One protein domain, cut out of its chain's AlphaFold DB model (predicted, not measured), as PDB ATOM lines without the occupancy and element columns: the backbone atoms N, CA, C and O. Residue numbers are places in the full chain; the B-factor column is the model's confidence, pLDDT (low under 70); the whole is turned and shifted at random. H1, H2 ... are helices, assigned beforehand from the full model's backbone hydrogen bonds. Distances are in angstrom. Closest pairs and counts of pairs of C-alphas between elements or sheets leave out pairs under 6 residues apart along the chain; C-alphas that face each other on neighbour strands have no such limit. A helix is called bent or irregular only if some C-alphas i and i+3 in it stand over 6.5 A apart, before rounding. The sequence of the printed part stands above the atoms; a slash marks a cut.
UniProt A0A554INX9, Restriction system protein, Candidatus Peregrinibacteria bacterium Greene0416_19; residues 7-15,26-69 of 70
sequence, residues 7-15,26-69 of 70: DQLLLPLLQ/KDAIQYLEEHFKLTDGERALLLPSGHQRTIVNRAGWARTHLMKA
ATOM      1  N   ASP A   7     -16.410   6.540 -11.735       86.06
ATOM      2  CA  ASP A   7     -17.871   6.572 -11.902       86.06
ATOM      3  C   ASP A   7     -18.380   7.923 -12.413       86.06
ATOM      4  O   ASP A   7     -19.283   7.999 -13.242       86.06
ATOM      5  N   GLN A   8     -17.764   9.010 -11.944       89.81
ATOM      6  CA  GLN A   8     -18.152  10.365 -12.318       89.81
ATOM      7  C   GLN A   8     -17.759  10.686 -13.760       89.81
ATOM      8  O   GLN A   8     -18.392  11.542 -14.366       89.81
ATOM      9  N   LEU A   9     -16.754  10.003 -14.327       91.38
ATOM     10  CA  LEU A   9     -16.358  10.210 -15.721       91.38
ATOM     11  C   LEU A   9     -17.258   9.462 -16.708       91.38
ATOM     12  O   LEU A   9     -17.254   9.822 -17.878       91.38
ATOM     13  N   LEU A  10     -18.034   8.461 -16.274       91.56
ATOM     14  CA  LEU A  10     -18.852   7.639 -17.176       91.56
ATOM     15  C   LEU A  10     -19.867   8.480 -17.962       91.56
ATOM     16  O   LEU A  10     -19.908   8.419 -19.188       91.56
ATOM     17  N   LEU A  11     -20.653   9.301 -17.260       92.12
ATOM     18  CA  LEU A  11     -21.678  10.146 -17.874       92.12
ATOM     19  C   LEU A  11     -21.106  11.199 -18.846       92.12
ATOM     20  O   LEU A  11     -21.563  11.240 -19.988       92.12
ATOM     21  N   PRO A  12     -20.128  12.044 -18.464       93.25
ATOM     22  CA  PRO A  12     -19.550  13.013 -19.392       93.25
ATOM     23  C   PRO A  12     -18.814  12.336 -20.552       93.25
ATOM     24  O   PRO A  12     -18.869  12.846 -21.665       93.25
ATOM     25  N   LEU A  13     -18.195  11.168 -20.341       91.50
ATOM     26  CA  LEU A  13     -17.573  10.406 -21.423       91.50
ATOM     27  C   LEU A  13     -18.612   9.890 -22.431       91.50
ATOM     28  O   LEU A  13     -18.379   9.993 -23.630       91.50
ATOM     29  N   LEU A  14     -19.776   9.414 -21.972       91.19
ATOM     30  CA  LEU A  14     -20.902   9.055 -22.847       91.19
ATOM     31  C   LEU A  14     -21.452  10.259 -23.615       91.19
ATOM     32  O   LEU A  14     -21.784  10.140 -24.789       91.19
ATOM     33  N   GLN A  15     -21.554  11.420 -22.962       91.88
ATOM     34  CA  GLN A  15     -21.980  12.653 -23.625       91.88
ATOM     35  C   GLN A  15     -20.990  13.088 -24.706       91.88
ATOM     36  O   GLN A  15     -21.422  13.546 -25.759       91.88
ATOM     37  N   LYS A  26      -7.075  10.943 -25.927       91.00
ATOM     38  CA  LYS A  26      -6.534  12.255 -25.543       91.00
ATOM     39  C   LYS A  26      -7.596  13.363 -25.570       91.00
ATOM     40  O   LYS A  26      -7.610  14.181 -24.657       91.00
ATOM     41  N   ASP A  27      -8.502  13.337 -26.546       93.44
ATOM     42  CA  ASP A  27      -9.539  14.356 -26.722       93.44
ATOM     43  C   ASP A  27     -10.616  14.170 -25.649       93.44
ATOM     44  O   ASP A  27     -11.031  15.129 -25.006       93.44
ATOM     45  N   ALA A  28     -10.962  12.913 -25.349       92.31
ATOM     46  CA  ALA A  28     -11.824  12.580 -24.220       92.31
ATOM     47  C   ALA A  28     -11.221  13.038 -22.881       92.31
ATOM     48  O   ALA A  28     -11.927  13.598 -22.049       92.31
ATOM     49  N   ILE A  29      -9.919  12.821 -22.657       92.31
ATOM     50  CA  ILE A  29      -9.232  13.282 -21.441       92.31
ATOM     51  C   ILE A  29      -9.273  14.807 -21.351       92.31
ATOM     52  O   ILE A  29      -9.636  15.322 -20.299       92.31
ATOM     53  N   GLN A  30      -8.958  15.519 -22.436       93.19
ATOM     54  CA  GLN A  30      -9.015  16.980 -22.469       93.19
ATOM     55  C   GLN A  30     -10.431  17.489 -22.169       93.19
ATOM     56  O   GLN A  30     -10.602  18.324 -21.282       93.19
ATOM     57  N   TYR A  31     -11.448  16.918 -22.817       93.88
ATOM     58  CA  TYR A  31     -12.847  17.240 -22.545       93.88
ATOM     59  C   TYR A  31     -13.205  17.017 -21.071       93.88
ATOM     60  O   TYR A  31     -13.852  17.860 -20.457       93.88
ATOM     61  N   LEU A  32     -12.762  15.910 -20.468       92.50
ATOM     62  CA  LEU A  32     -13.002  15.620 -19.052       92.50
ATOM     63  C   LEU A  32     -12.271  16.621 -18.138       92.50
ATOM     64  O   LEU A  32     -12.853  17.097 -17.164       92.50
ATOM     65  N   GLU A  33     -11.025  16.978 -18.446       92.62
ATOM     66  CA  GLU A  33     -10.261  17.992 -17.708       92.62
ATOM     67  C   GLU A  33     -10.938  19.372 -17.746       92.62
ATOM     68  O   GLU A  33     -10.940  20.087 -16.739       92.62
ATOM     69  N   GLU A  34     -11.538  19.740 -18.879       92.69
ATOM     70  CA  GLU A  34     -12.300  20.980 -19.055       92.69
ATOM     71  C   GLU A  34     -13.675  20.912 -18.374       92.69
ATOM     72  O   GLU A  34     -14.044  21.829 -17.638       92.69
ATOM     73  N   HIS A  35     -14.403  19.805 -18.540       92.56
ATOM     74  CA  HIS A  35     -15.730  19.579 -17.961       92.56
ATOM     75  C   HIS A  35     -15.699  19.633 -16.429       92.56
ATOM     76  O   HIS A  35     -16.544  20.275 -15.805       92.56
ATOM     77  N   PHE A  36     -14.691  19.006 -15.815       91.00
ATOM     78  CA  PHE A  36     -14.489  19.025 -14.364       91.00
ATOM     79  C   PHE A  36     -13.698  20.237 -13.867       91.00
ATOM     80  O   PHE A  36     -13.481  20.355 -12.661       91.00
ATOM     81  N   LYS A  37     -13.289  21.145 -14.767       91.38
ATOM     82  CA  LYS A  37     -12.502  22.349 -14.456       91.38
ATOM     83  C   LYS A  37     -11.267  22.031 -13.609       91.38
ATOM     84  O   LYS A  37     -10.977  22.728 -12.637       91.38
ATOM     85  N   LEU A  38     -10.558  20.963 -13.973       90.88
ATOM     86  CA  LEU A  38      -9.372  20.525 -13.246       90.88
ATOM     87  C   LEU A  38      -8.278  21.577 -13.360       90.88
ATOM     88  O   LEU A  38      -7.943  22.015 -14.463       90.88
ATOM     89  N   THR A  39      -7.703  21.935 -12.221       90.56
ATOM     90  CA  THR A  39      -6.531  22.809 -12.146       90.56
ATOM     91  C   THR A  39      -5.284  22.101 -12.670       90.56
ATOM     92  O   THR A  39      -5.219  20.870 -12.690       90.56
ATOM     93  N   ASP A  40      -4.245  22.853 -13.039       87.75
ATOM     94  CA  ASP A  40      -2.980  22.268 -13.508       87.75
ATOM     95  C   ASP A  40      -2.362  21.296 -12.492       87.75
ATOM     96  O   ASP A  40      -1.832  20.252 -12.870       87.75
ATOM     97  N   GLY A  41      -2.504  21.583 -11.192       88.19
ATOM     98  CA  GLY A  41      -2.060  20.685 -10.124       88.19
ATOM     99  C   GLY A  41      -2.832  19.362 -10.087       88.19
ATOM    100  O   GLY A  41      -2.249  18.308  -9.845       88.19
ATOM    101  N   GLU A  42      -4.135  19.387 -10.374       87.94
ATOM    102  CA  GLU A  42      -4.977  18.186 -10.436       87.94
ATOM    103  C   GLU A  42      -4.736  17.383 -11.719       87.94
ATOM    104  O   GLU A  42      -4.707  16.152 -11.680       87.94
ATOM    105  N   ARG A  43      -4.492  18.064 -12.844       88.12
ATOM    106  CA  ARG A  43      -4.097  17.436 -14.117       88.12
ATOM    107  C   ARG A  43      -2.734  16.756 -14.004       88.12
ATOM    108  O   ARG A  43      -2.540  15.664 -14.536       88.12
ATOM    109  N   ALA A  44      -1.803  17.364 -13.270       89.00
ATOM    110  CA  ALA A  44      -0.480  16.814 -12.992       89.00
ATOM    111  C   ALA A  44      -0.472  15.732 -11.895       89.00
ATOM    112  O   ALA A  44       0.568  15.114 -11.662       89.00
ATOM    113  N   LEU A  45      -1.605  15.469 -11.230       89.88
ATOM    114  CA  LEU A  45      -1.675  14.509 -10.135       89.88
ATOM    115  C   LEU A  45      -1.352  13.097 -10.633       89.88
ATOM    116  O   LEU A  45      -2.086  12.517 -11.437       89.88
ATOM    117  N   LEU A  46      -0.289  12.506 -10.101       90.69
ATOM    118  CA  LEU A  46       0.095  11.129 -10.388       90.69
ATOM    119  C   LEU A  46      -0.676  10.145  -9.507       90.69
ATOM    120  O   LEU A  46      -1.115  10.467  -8.403       90.69
ATOM    121  N   LEU A  47      -0.844   8.925 -10.008       87.94
ATOM    122  CA  LEU A  47      -1.273   7.802  -9.186       87.94
ATOM    123  C   LEU A  47      -0.251   7.531  -8.069       87.94
ATOM    124  O   LEU A  47       0.922   7.863  -8.233       87.94
ATOM    125  N   PRO A  48      -0.642   6.820  -6.995       83.25
ATOM    126  CA  PRO A  48       0.290   6.375  -5.955       83.25
ATOM    127  C   PRO A  48       1.489   5.584  -6.505       83.25
ATOM    128  O   PRO A  48       2.568   5.616  -5.930       83.25
ATOM    129  N   SER A  49       1.312   4.909  -7.645       84.44
ATOM    130  CA  SER A  49       2.371   4.189  -8.361       84.44
ATOM    131  C   SER A  49       3.364   5.095  -9.111       84.44
ATOM    132  O   SER A  49       4.342   4.589  -9.643       84.44
ATOM    133  N   GLY A  50       3.103   6.400  -9.242       85.31
ATOM    134  CA  GLY A  50       4.001   7.392  -9.853       85.31
ATOM    135  C   GLY A  50       4.090   7.400 -11.387       85.31
ATOM    136  O   GLY A  50       4.554   8.380 -11.957       85.31
ATOM    137  N   HIS A  51       3.630   6.358 -12.082       83.88
ATOM    138  CA  HIS A  51       3.861   6.221 -13.531       83.88
ATOM    139  C   HIS A  51       2.837   6.912 -14.438       83.88
ATOM    140  O   HIS A  51       3.141   7.224 -15.587       83.88
ATOM    141  N   GLN A  52       1.609   7.121 -13.964       87.50
ATOM    142  CA  GLN A  52       0.532   7.679 -14.781       87.50
ATOM    143  C   GLN A  52      -0.225   8.749 -14.016       87.50
ATOM    144  O   GLN A  52      -0.414   8.652 -12.802       87.50
ATOM    145  N   ARG A  53      -0.708   9.754 -14.750       90.88
ATOM    146  CA  ARG A  53      -1.631  10.751 -14.208       90.88
ATOM    147  C   ARG A  53      -2.929  10.062 -13.806       90.88
ATOM    148  O   ARG A  53      -3.450   9.214 -14.535       90.88
ATOM    149  N   THR A  54      -3.470  10.460 -12.664       91.06
ATOM    150  CA  THR A  54      -4.698   9.893 -12.113       91.06
ATOM    151  C   THR A  54      -5.840  10.034 -13.111       91.06
ATOM    152  O   THR A  54      -6.504   9.041 -13.394       91.06
ATOM    153  N   ILE A  55      -6.020  11.216 -13.711       89.81
ATOM    154  CA  ILE A  55      -7.106  11.469 -14.668       89.81
ATOM    155  C   ILE A  55      -7.037  10.554 -15.901       89.81
ATOM    156  O   ILE A  55      -8.046   9.972 -16.287       89.81
ATOM    157  N   VAL A  56      -5.834  10.327 -16.439       91.31
ATOM    158  CA  VAL A  56      -5.599   9.448 -17.597       91.31
ATOM    159  C   VAL A  56      -5.995   8.010 -17.271       91.31
ATOM    160  O   VAL A  56      -6.721   7.370 -18.031       91.31
ATOM    161  N   ASN A  57      -5.572   7.508 -16.109       92.50
ATOM    162  CA  ASN A  57      -5.946   6.170 -15.666       92.50
ATOM    163  C   ASN A  57      -7.464   6.051 -15.457       92.50
ATOM    164  O   ASN A  57      -8.076   5.096 -15.928       92.50
ATOM    165  N   ARG A  58      -8.095   7.025 -14.787       91.69
ATOM    166  CA  ARG A  58      -9.546   7.004 -14.541       91.69
ATOM    167  C   ARG A  58     -10.351   7.046 -15.843       91.69
ATOM    168  O   ARG A  58     -11.296   6.274 -15.967       91.69
ATOM    169  N   ALA A  59      -9.948   7.863 -16.817       91.75
ATOM    170  CA  ALA A  59     -10.568   7.913 -18.141       91.75
ATOM    171  C   ALA A  59     -10.427   6.578 -18.900       91.75
ATOM    172  O   ALA A  59     -11.390   6.099 -19.496       91.75
ATOM    173  N   GLY A  60      -9.259   5.928 -18.823       91.25
ATOM    174  CA  GLY A  60      -9.038   4.605 -19.419       91.25
ATOM    175  C   GLY A  60      -9.939   3.515 -18.827       91.25
ATOM    176  O   GLY A  60     -10.513   2.708 -19.565       91.25
ATOM    177  N   TRP A  61     -10.120   3.520 -17.504       91.50
ATOM    178  CA  TRP A  61     -11.055   2.618 -16.823       91.50
ATOM    179  C   TRP A  61     -12.510   2.915 -17.170       91.50
ATOM    180  O   TRP A  61     -13.244   1.978 -17.467       91.50
ATOM    181  N   ALA A  62     -12.911   4.189 -17.206       91.38
ATOM    182  CA  ALA A  62     -14.254   4.590 -17.620       91.38
ATOM    183  C   ALA A  62     -14.572   4.085 -19.037       91.38
ATOM    184  O   ALA A  62     -15.587   3.427 -19.239       91.38
ATOM    185  N   ARG A  63     -13.655   4.275 -19.995       90.25
ATOM    186  CA  ARG A  63     -13.787   3.732 -21.357       90.25
ATOM    187  C   ARG A  63     -13.925   2.209 -21.354       90.25
ATOM    188  O   ARG A  63     -14.806   1.672 -22.013       90.25
ATOM    189  N   THR A  64     -13.051   1.509 -20.632       90.69
ATOM    190  CA  THR A  64     -13.074   0.036 -20.571       90.69
ATOM    191  C   THR A  64     -14.381  -0.472 -19.981       90.69
ATOM    192  O   THR A  64     -14.925  -1.456 -20.467       90.69
ATOM    193  N   HIS A  65     -14.892   0.210 -18.958       89.81
ATOM    194  CA  HIS A  65     -16.168  -0.113 -18.343       89.81
ATOM    195  C   HIS A  65     -17.327   0.086 -19.324       89.81
ATOM    196  O   HIS A  65     -18.110  -0.834 -19.499       89.81
ATOM    197  N   LEU A  66     -17.383   1.216 -20.036       86.19
ATOM    198  CA  LEU A  66     -18.413   1.462 -21.054       86.19
ATOM    199  C   LEU A  66     -18.360   0.459 -22.216       86.19
ATOM    200  O   LEU A  66     -19.402   0.073 -22.723       86.19
ATOM    201  N   MET A  67     -17.168   0.012 -22.624       84.94
ATOM    202  CA  MET A  67     -17.024  -1.012 -23.673       84.94
ATOM    203  C   MET A  67     -17.414  -2.420 -23.206       84.94
ATOM    204  O   MET A  67     -17.744  -3.258 -24.037       84.94
ATOM    205  N   LYS A  68     -17.303  -2.705 -21.903       85.94
ATOM    206  CA  LYS A  68     -17.610  -4.013 -21.306       85.94
ATOM    207  C   LYS A  68     -18.987  -4.081 -20.648       85.94
ATOM    208  O   LYS A  68     -19.338  -5.143 -20.150       85.94
ATOM    209  N   ALA A  69     -19.706  -2.967 -20.562       73.31
ATOM    210  CA  ALA A  69     -21.064  -2.945 -20.048       73.31
ATOM    211  C   ALA A  69     -21.958  -3.679 -21.058       73.31
ATOM    212  O   ALA A  69     -22.288  -3.123 -22.104       73.31
TER     213      ALA A  69
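What this domain is: This is residues 7 to 15 and 26 to 69 of the 70 residues of the protein "Restriction system protein" of Candidatus Peregrinibacteria bacterium Greene0416_19 (UniProt A0A554INX9). Three helices, H1, H2 and H4, pack on one another at large angles, their centres making a triangle; the long H4 runs along the length of the domain, and H1 and H2 each cross it, H1 near Ala 62 and H2 over residues 55 to 59. Past H2 the small helix H3, near H2 and H4, sits at the end of the domain where H4 begins, and the loop of residues 44 to 53 folds back from it to Thr 54, the first residue of H4. The printed part has 53 residues, with four named helices in the order H1, H2, H3, H4 and no named strand, and its class is all helix. The whole is compact, with a radius of gyration of the C-alphas of 11.0 A and spans of 30 by 23 by 17 A along the three main axes.

How they stand to each other: The first helix, H1, residues 7 to 15, and the second, H2, residues 26 to 35, touch, and their closest C-alphas are those of Leu 13 and Ala 28, 6.8 A apart. Their lines stand about perpendicular, but only just, at 72 degrees. H1 also touches H4, residues 54 to 68, where the closest C-alphas are those of Leu 10 and Ala 62, 5.5 A apart. These two run the same way at a steep tilt of 67 degrees, only just short of about perpendicular, and their centres are 9.5 A apart. H4 touches H2 with residues 55 to 59 alone; the closest C-alphas are those of Ile 29 and Ala 59, 6.4 A apart. The lines of H2 and H4 stand at 70.1 degrees, only just about perpendicular. The packing of the helices is thus mostly crossed, with no pair that touches at a shallow tilt. H3, residues 40 to 43, touches no helix. It is close to H2 but not clearly touching, the closest C-alphas being those of Glu 33 and Arg 43 at 7.2 A, and it stands in the same way to H4, with Arg 43 and Ile 55 the closest C-alphas at 6.7 A. H1 and H3 are apart. Every O i to N i+4 pair is within hydrogen-bond range in H2 and H4, against 3 of 5 in H1; H3 is too short for such a pair, and its one O i to N i+3 pair is within range.

Where its parts are: H1 runs from Asp 7, with its C-alpha at (-17.871, 6.572, -11.902), to Gln 15, over 13.8 A. It is irregular, but only just: C-alphas 8 and 11 are 6.6 A apart, and its line is a rough one. H2 runs from Lys 26, with its C-alpha at (-6.534, 12.255, -25.543), to His 35, over 14.0 A. H3 is the four residues from Asp 40 to Arg 43. H4, the longest helix with 15 residues, runs from Thr 54 to Lys 68, whose C-alpha is at (-17.610, -4.013, -21.306), over 21.1 A.

The domain as a whole: The two C-alphas farthest apart are those of Gly 41 and Ala 69, at 31.9 A, while those of Asp 7 and Ala 69, the first and last printed residues, are 12.9 A apart. Residues 16 to 25 are cut out and not printed; the link from H1 to H2 runs across this cut, and C-alphas 15 and 26 are 15.6 A apart. Of the links that are printed whole, H2 to H3 is tight, with 4 residues between them, and H3 to H4 is short, with 10. The mean pLDDT of the printed part of this predicted model is 89.8, and no printed residue is under 70.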